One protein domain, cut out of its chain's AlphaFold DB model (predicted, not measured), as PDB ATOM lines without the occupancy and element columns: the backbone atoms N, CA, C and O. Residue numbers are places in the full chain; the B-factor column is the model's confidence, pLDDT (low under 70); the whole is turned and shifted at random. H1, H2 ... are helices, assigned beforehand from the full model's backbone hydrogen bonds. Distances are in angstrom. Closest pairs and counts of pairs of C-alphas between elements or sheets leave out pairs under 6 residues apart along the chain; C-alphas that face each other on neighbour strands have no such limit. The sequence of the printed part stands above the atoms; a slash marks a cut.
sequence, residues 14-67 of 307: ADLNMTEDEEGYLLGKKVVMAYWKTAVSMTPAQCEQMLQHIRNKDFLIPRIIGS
ATOM      1  N   ALA A  14     151.651 151.027 115.061       82.19
ATOM      2  CA  ALA A  14     152.235 149.692 115.170       82.19
ATOM      3  C   ALA A  14     153.707 149.725 115.622       82.19
ATOM      4  O   ALA A  14     154.133 148.849 116.365       82.19
ATOM      5  N   ASP A  15     154.464 150.764 115.250       80.81
ATOM      6  CA  ASP A  15     155.879 150.910 115.619       80.81
ATOM      7  C   ASP A  15     156.077 151.316 117.088       80.81
ATOM      8  O   ASP A  15     157.192 151.261 117.606       80.81
ATOM      9  N   LEU A  16     155.003 151.741 117.758       78.56
ATOM     10  CA  LEU A  16     155.009 152.075 119.180       78.56
ATOM     11  C   LEU A  16     154.707 150.859 120.073       78.56
ATOM     12  O   LEU A  16     154.850 150.975 121.289       78.56
ATOM     13  N   ASN A  17     154.332 149.706 119.495       81.00
ATOM     14  CA  ASN A  17     153.878 148.513 120.222       81.00
ATOM     15  C   ASN A  17     152.780 148.827 121.259       81.00
ATOM     16  O   ASN A  17     152.815 148.287 122.362       81.00
ATOM     17  N   MET A  18     151.844 149.720 120.919       77.31
ATOM     18  CA  MET A  18     150.742 150.120 121.803       77.31
ATOM     19  C   MET A  18     149.422 149.533 121.309       77.31
ATOM     20  O   MET A  18     149.108 149.624 120.119       77.31
ATOM     21  N   THR A  19     148.643 148.969 122.224       80.50
ATOM     22  CA  THR A  19     147.273 148.506 121.961       80.50
ATOM     23  C   THR A  19     146.239 149.592 122.276       80.50
ATOM     24  O   THR A  19     146.526 150.538 123.007       80.50
ATOM     25  N   GLU A  20     145.040 149.499 121.688       81.38
ATOM     26  CA  GLU A  20     143.973 150.510 121.849       81.38
ATOM     27  C   GLU A  20     143.509 150.679 123.301       81.38
ATOM     28  O   GLU A  20     143.082 151.768 123.685       81.38
ATOM     29  N   ASP A  21     143.676 149.634 124.111       77.56
ATOM     30  CA  ASP A  21     143.264 149.588 125.515       77.56
ATOM     31  C   ASP A  21     144.327 150.146 126.483       77.56
ATOM     32  O   ASP A  21     144.087 150.248 127.688       77.56
ATOM     33  N   GLU A  22     145.514 150.520 125.992       77.19
ATOM     34  CA  GLU A  22     146.583 151.068 126.829       77.19
ATOM     35  C   GLU A  22     146.379 152.559 127.132       77.19
ATOM     36  O   GLU A  22     146.121 153.375 126.245       77.19
ATOM     37  N   GLU A  23     146.637 152.953 128.384       65.50
ATOM     38  CA  GLU A  23     146.494 154.328 128.903       65.50
ATOM     39  C   GLU A  23     147.385 155.379 128.185       65.50
ATOM     40  O   GLU A  23     147.282 156.580 128.420       65.50
ATOM     41  N   GLY A  24     148.229 154.964 127.236       70.75
ATOM     42  CA  GLY A  24     149.047 155.838 126.391       70.75
ATOM     43  C   GLY A  24     148.640 155.896 124.914       70.75
ATOM     44  O   GLY A  24     149.260 156.653 124.162       70.75
ATOM     45  N   TYR A  25     147.626 155.149 124.466       79.75
ATOM     46  CA  TYR A  25     147.282 155.030 123.040       79.75
ATOM     47  C   TYR A  25     146.935 156.381 122.394       79.75
ATOM     48  O   TYR A  25     147.428 156.726 121.316       79.75
ATOM     49  N   LEU A  26     146.148 157.213 123.087       75.88
ATOM     50  CA  LEU A  26     145.800 158.561 122.617       75.88
ATOM     51  C   LEU A  26     147.025 159.476 122.503       75.88
ATOM     52  O   LEU A  26     147.096 160.304 121.590       75.88
ATOM     53  N   LEU A  27     147.997 159.327 123.408       78.50
ATOM     54  CA  LEU A  27     149.252 160.067 123.344       78.50
ATOM     55  C   LEU A  27     150.088 159.583 122.155       78.50
ATOM     56  O   LEU A  27     150.508 160.410 121.349       78.50
ATOM     57  N   GLY A  28     150.229 158.268 121.972       78.50
ATOM     58  CA  GLY A  28     150.888 157.666 120.811       78.50
ATOM     59  C   GLY A  28     150.295 158.150 119.485       78.50
ATOM     60  O   GLY A  28     151.028 158.558 118.584       78.50
ATOM     61  N   LYS A  29     148.963 158.245 119.392       82.44
ATOM     62  CA  LYS A  29     148.263 158.786 118.216       82.44
ATOM     63  C   LYS A  29     148.629 160.246 117.942       82.44
ATOM     64  O   LYS A  29     148.882 160.604 116.792       82.44
ATOM     65  N   LYS A  30     148.715 161.083 118.982       81.31
ATOM     66  CA  LYS A  30     149.167 162.479 118.853       81.31
ATOM     67  C   LYS A  30     150.626 162.570 118.399       81.31
ATOM     68  O   LYS A  30     150.927 163.409 117.554       81.31
ATOM     69  N   VAL A  31     151.504 161.700 118.899       80.81
ATOM     70  CA  VAL A  31     152.918 161.642 118.487       80.81
ATOM     71  C   VAL A  31     153.058 161.263 117.014       80.81
ATOM     72  O   VAL A  31     153.762 161.947 116.275       80.81
ATOM     73  N   VAL A  32     152.343 160.231 116.561       84.31
ATOM     74  CA  VAL A  32     152.343 159.807 115.151       84.31
ATOM     75  C   VAL A  32     151.813 160.924 114.248       84.31
ATOM     76  O   VAL A  32     152.422 161.236 113.226       84.31
ATOM     77  N   MET A  33     150.721 161.591 114.635       82.31
ATOM     78  CA  MET A  33     150.198 162.733 113.875       82.31
ATOM     79  C   MET A  33     151.181 163.908 113.828       82.31
ATOM     80  O   MET A  33     151.314 164.545 112.784       82.31
ATOM     81  N   ALA A  34     151.861 164.209 114.937       80.88
ATOM     82  CA  ALA A  34     152.872 165.260 114.982       80.88
ATOM     83  C   ALA A  34     154.057 164.930 114.064       80.88
ATOM     84  O   ALA A  34     154.462 165.793 113.289       80.88
ATOM     85  N   TYR A  35     154.530 163.678 114.081       86.12
ATOM     86  CA  TYR A  35     155.580 163.193 113.186       86.12
ATOM     87  C   TYR A  35     155.217 163.424 111.718       86.12
ATOM     88  O   TYR A  35     155.975 164.063 110.999       86.12
ATOM     89  N   TRP A  36     154.038 162.977 111.272       85.31
ATOM     90  CA  TRP A  36     153.640 163.117 109.866       85.31
ATOM     91  C   TRP A  36     153.461 164.572 109.431       85.31
ATOM     92  O   TRP A  36     153.773 164.910 108.291       85.31
ATOM     93  N   LYS A  37     153.018 165.449 110.338       84.62
ATOM     94  CA  LYS A  37     152.920 166.888 110.062       84.62
ATOM     95  C   LYS A  37     154.286 167.532 109.835       84.62
ATOM     96  O   LYS A  37     154.390 168.421 108.997       84.62
ATOM     97  N   THR A  38     155.320 167.106 110.560       80.88
ATOM     98  CA  THR A  38     156.662 167.700 110.453       80.88
ATOM     99  C   THR A  38     157.552 166.988 109.436       80.88
ATOM    100  O   THR A  38     158.391 167.639 108.815       80.88
ATOM    101  N   ALA A  39     157.349 165.691 109.199       78.50
ATOM    102  CA  ALA A  39     158.188 164.855 108.338       78.50
ATOM    103  C   ALA A  39     158.245 165.330 106.876       78.50
ATOM    104  O   ALA A  39     159.267 165.155 106.222       78.50
ATOM    105  N   VAL A  40     157.196 165.999 106.380       77.19
ATOM    106  CA  VAL A  40     157.159 166.598 105.026       77.19
ATOM    107  C   VAL A  40     158.151 167.763 104.875       77.19
ATOM    108  O   VAL A  40     158.554 168.102 103.768       77.19
ATOM    109  N   SER A  41     158.565 168.371 105.988       77.06
ATOM    110  CA  SER A  41     159.491 169.511 106.026       77.06
ATOM    111  C   SER A  41     160.898 169.156 106.522       77.06
ATOM    112  O   SER A  41     161.739 170.042 106.667       77.06
ATOM    113  N   MET A  42     161.158 167.877 106.809       78.38
ATOM    114  CA  MET A  42     162.397 167.397 107.424       78.38
ATOM    115  C   MET A  42     163.213 166.562 106.441       78.38
ATOM    116  O   MET A  42     162.670 165.877 105.577       78.38
ATOM    117  N   THR A  43     164.537 166.588 106.587       81.38
ATOM    118  CA  THR A  43     165.401 165.678 105.826       81.38
ATOM    119  C   THR A  43     165.297 164.250 106.379       81.38
ATOM    120  O   THR A  43     165.014 164.075 107.571       81.38
ATOM    121  N   PRO A  44     165.591 163.210 105.575       78.31
ATOM    122  CA  PRO A  44     165.542 161.818 106.037       78.31
ATOM    123  C   PRO A  44     166.357 161.562 107.317       78.31
ATOM    124  O   PRO A  44     165.897 160.878 108.229       78.31
ATOM    125  N   ALA A  45     167.527 162.198 107.445       75.88
ATOM    126  CA  ALA A  45     168.371 162.099 108.637       75.88
ATOM    127  C   ALA A  45     167.723 162.710 109.896       75.88
ATOM    128  O   ALA A  45     167.893 162.191 110.999       75.88
ATOM    129  N   GLN A  46     166.969 163.803 109.746       78.94
ATOM    130  CA  GLN A  46     166.240 164.425 110.855       78.94
ATOM    131  C   GLN A  46     165.030 163.582 111.269       78.94
ATOM    132  O   GLN A  46     164.753 163.449 112.462       78.94
ATOM    133  N   CYS A  47     164.335 162.982 110.299       80.00
ATOM    134  CA  CYS A  47     163.257 162.035 110.562       80.00
ATOM    135  C   CYS A  47     163.760 160.843 111.386       80.00
ATOM    136  O   CYS A  47     163.134 160.499 112.385       80.00
ATOM    137  N   GLU A  48     164.911 160.265 111.031       79.62
ATOM    138  CA  GLU A  48     165.489 159.126 111.753       79.62
ATOM    139  C   GLU A  48     165.874 159.482 113.200       79.62
ATOM    140  O   GLU A  48     165.555 158.739 114.127       79.62
ATOM    141  N   GLN A  49     166.479 160.654 113.428       79.62
ATOM    142  CA  GLN A  49     166.785 161.134 114.785       79.62
ATOM    143  C   GLN A  49     165.518 161.313 115.632       79.62
ATOM    144  O   GLN A  49     165.475 160.912 116.796       79.62
ATOM    145  N   MET A  50     164.461 161.880 115.047       78.12
ATOM    146  CA  MET A  50     163.189 162.062 115.742       78.12
ATOM    147  C   MET A  50     162.529 160.719 116.080       78.12
ATOM    148  O   MET A  50     162.030 160.544 117.190       78.12
ATOM    149  N   LEU A  51     162.580 159.746 115.166       82.06
ATOM    150  CA  LEU A  51     162.070 158.396 115.408       82.06
ATOM    151  C   LEU A  51     162.852 157.659 116.494       82.06
ATOM    152  O   LEU A  51     162.242 156.961 117.300       82.06
ATOM    153  N   GLN A  52     164.172 157.835 116.567       79.75
ATOM    154  CA  GLN A  52     164.983 157.272 117.650       79.75
ATOM    155  C   GLN A  52     164.573 157.829 119.019       79.75
ATOM    156  O   GLN A  52     164.422 157.059 119.965       79.75
ATOM    157  N   HIS A  53     164.304 159.133 119.122       76.81
ATOM    158  CA  HIS A  53     163.794 159.731 120.361       76.81
ATOM    159  C   HIS A  53     162.416 159.191 120.754       76.81
ATOM    160  O   HIS A  53     162.193 158.857 121.917       76.81
ATOM    161  N   ILE A  54     161.513 159.040 119.781       80.44
ATOM    162  CA  ILE A  54     160.173 158.492 120.018       80.44
ATOM    163  C   ILE A  54     160.251 157.019 120.462       80.44
ATOM    164  O   ILE A  54     159.588 156.624 121.421       80.44
ATOM    165  N   ARG A  55     161.094 156.207 119.810       76.62
ATOM    166  CA  ARG A  55     161.283 154.780 120.132       76.62
ATOM    167  C   ARG A  55     161.909 154.555 121.505       76.62
ATOM    168  O   ARG A  55     161.555 153.591 122.178       76.62
ATOM    169  N   ASN A  56     162.775 155.461 121.950       75.81
ATOM    170  CA  ASN A  56     163.390 155.390 123.275       75.81
ATOM    171  C   ASN A  56     162.430 155.777 124.418       75.81
ATOM    172  O   ASN A  56     162.852 155.817 125.569       75.81
ATOM    173  N   LYS A  57     161.138 156.016 124.125       66.62
ATOM    174  CA  LYS A  57     160.088 156.396 125.089       66.62
ATOM    175  C   LYS A  57     160.396 157.669 125.885       66.62
ATOM    176  O   LYS A  57     159.730 157.945 126.883       66.62
ATOM    177  N   ASP A  58     161.324 158.490 125.403       57.66
ATOM    178  CA  ASP A  58     161.534 159.846 125.892       57.66
ATOM    179  C   ASP A  58     160.398 160.730 125.358       57.66
ATOM    180  O   ASP A  58     160.577 161.560 124.468       57.66
ATOM    181  N   PHE A  59     159.187 160.564 125.900       58.44
ATOM    182  CA  PHE A  59     158.004 161.372 125.565       58.44
ATOM    183  C   PHE A  59     158.093 162.813 126.103       58.44
ATOM    184  O   PHE A  59     157.084 163.475 126.343       58.44
ATOM    185  N   LEU A  60     159.308 163.354 126.223       48.59
ATOM    186  CA  LEU A  60     159.571 164.786 126.255       48.59
ATOM    187  C   LEU A  60     159.516 165.334 124.819       48.59
ATOM    188  O   LEU A  60     160.471 165.900 124.294       48.59
ATOM    189  N   ILE A  61     158.342 165.211 124.196       49.09
ATOM    190  CA  ILE A  61     157.975 165.995 123.013       49.09
ATOM    191  C   ILE A  61     157.385 167.348 123.460       49.09
ATOM    192  O   ILE A  61     156.246 167.675 123.141       49.09
ATOM    193  N   PRO A  62     158.115 168.149 124.254       45.50
ATOM    194  CA  PRO A  62     157.961 169.590 124.111       45.50
ATOM    195  C   PRO A  62     159.319 170.297 124.149       45.50
ATOM    196  O   PRO A  62     159.873 170.529 125.219       45.50
ATOM    197  N   ARG A  63     159.841 170.647 122.963       40.94
ATOM    198  CA  ARG A  63     160.692 171.833 122.660       40.94
ATOM    199  C   ARG A  63     161.452 171.706 121.346       40.94
ATOM    200  O   ARG A  63     161.772 172.725 120.748       40.94
ATOM    201  N   ILE A  64     161.679 170.482 120.875       42.88
ATOM    202  CA  ILE A  64     162.374 170.209 119.610       42.88
ATOM    203  C   ILE A  64     161.608 170.877 118.458       42.88
ATOM    204  O   ILE A  64     162.165 171.718 117.774       42.88
ATOM    205  N   ILE A  65     160.295 170.682 118.330       45.75
ATOM    206  CA  ILE A  65     159.517 171.209 117.188       45.75
ATOM    207  C   ILE A  65     159.571 172.755 117.064       45.75
ATOM    208  O   ILE A  65     159.511 173.279 115.956       45.75
ATOM    209  N   GLY A  66     159.782 173.488 118.165       37.44
ATOM    210  CA  GLY A  66     159.971 174.945 118.138       37.44
ATOM    211  C   GLY A  66     161.393 175.413 117.790       37.44
ATOM    212  O   GLY A  66     161.556 176.532 117.312       37.44
ATOM    213  N   SER A  67     162.432 174.592 117.994       39.06
ATOM    214  CA  SER A  67     163.826 175.010 117.770       39.06
ATOM    215  C   SER A  67     164.338 174.752 116.350       39.06
ATOM    216  O   SER A  67     165.220 175.472 115.889       39.06
TER     217      SER A  67
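AT A GLANCE: This is residues 14 to 67 of the 307 residues of an uncharacterized protein of Trichoderma arundinaceum (UniProt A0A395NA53). Two helices, H1 and H2, run side by side in opposite ways with few contacts between them, joined at one end by a tight link; the chain then folds back through residues 56 to 63 to a very short helix, H3, set apart from both. Before H1, residues 14 to 24 form a loop at its first end, with no named helix. The printed part has 54 residues and three named helices, in the order H1, H2, H3, with no named strand; the class is all helix. The whole is compact, with a radius of gyration of the C-alphas of 11.4 A, and elongated, with spans of 33 by 20 by 19 A.

HOW THE PARTS SIT: H1, residues 25 to 39, is the longest helix. H2, residues 44 to 55, is close to H1 but not clearly touching it; their closest C-alphas, those of Ala 39 and Cys 47, are 6.2 A apart. The two stand at a shallow tilt of 12 degrees and run opposite ways. H3, residues 64 to 67, is apart from H2, and only just apart from H1, with the closest C-alphas 8.1 A apart. In H1 and H2 every O i to N i+4 pair is within hydrogen-bond range; H3 is too short for such a pair.

IN THESE COORDINATES: H1 begins at C-alpha 25, (147.282, 155.030, 123.040), and is 20.8 A long. H2 is 16.3 A long, beginning at C-alpha 44, (165.542, 161.818, 106.037). H3 ends at C-alpha 67, (163.826, 175.010, 117.770), 5.3 A from its first C-alpha.

THE WHOLE: The C-alphas farthest apart, those of Asp 21 and Thr 43, are 33.7 A apart. The printed part has no cut. The link from H1 to H2 is tight, that from H2 to H3 short. The mean pLDDT of the printed part is 73.0; residue 23 and residues 57 to 67 are under 70.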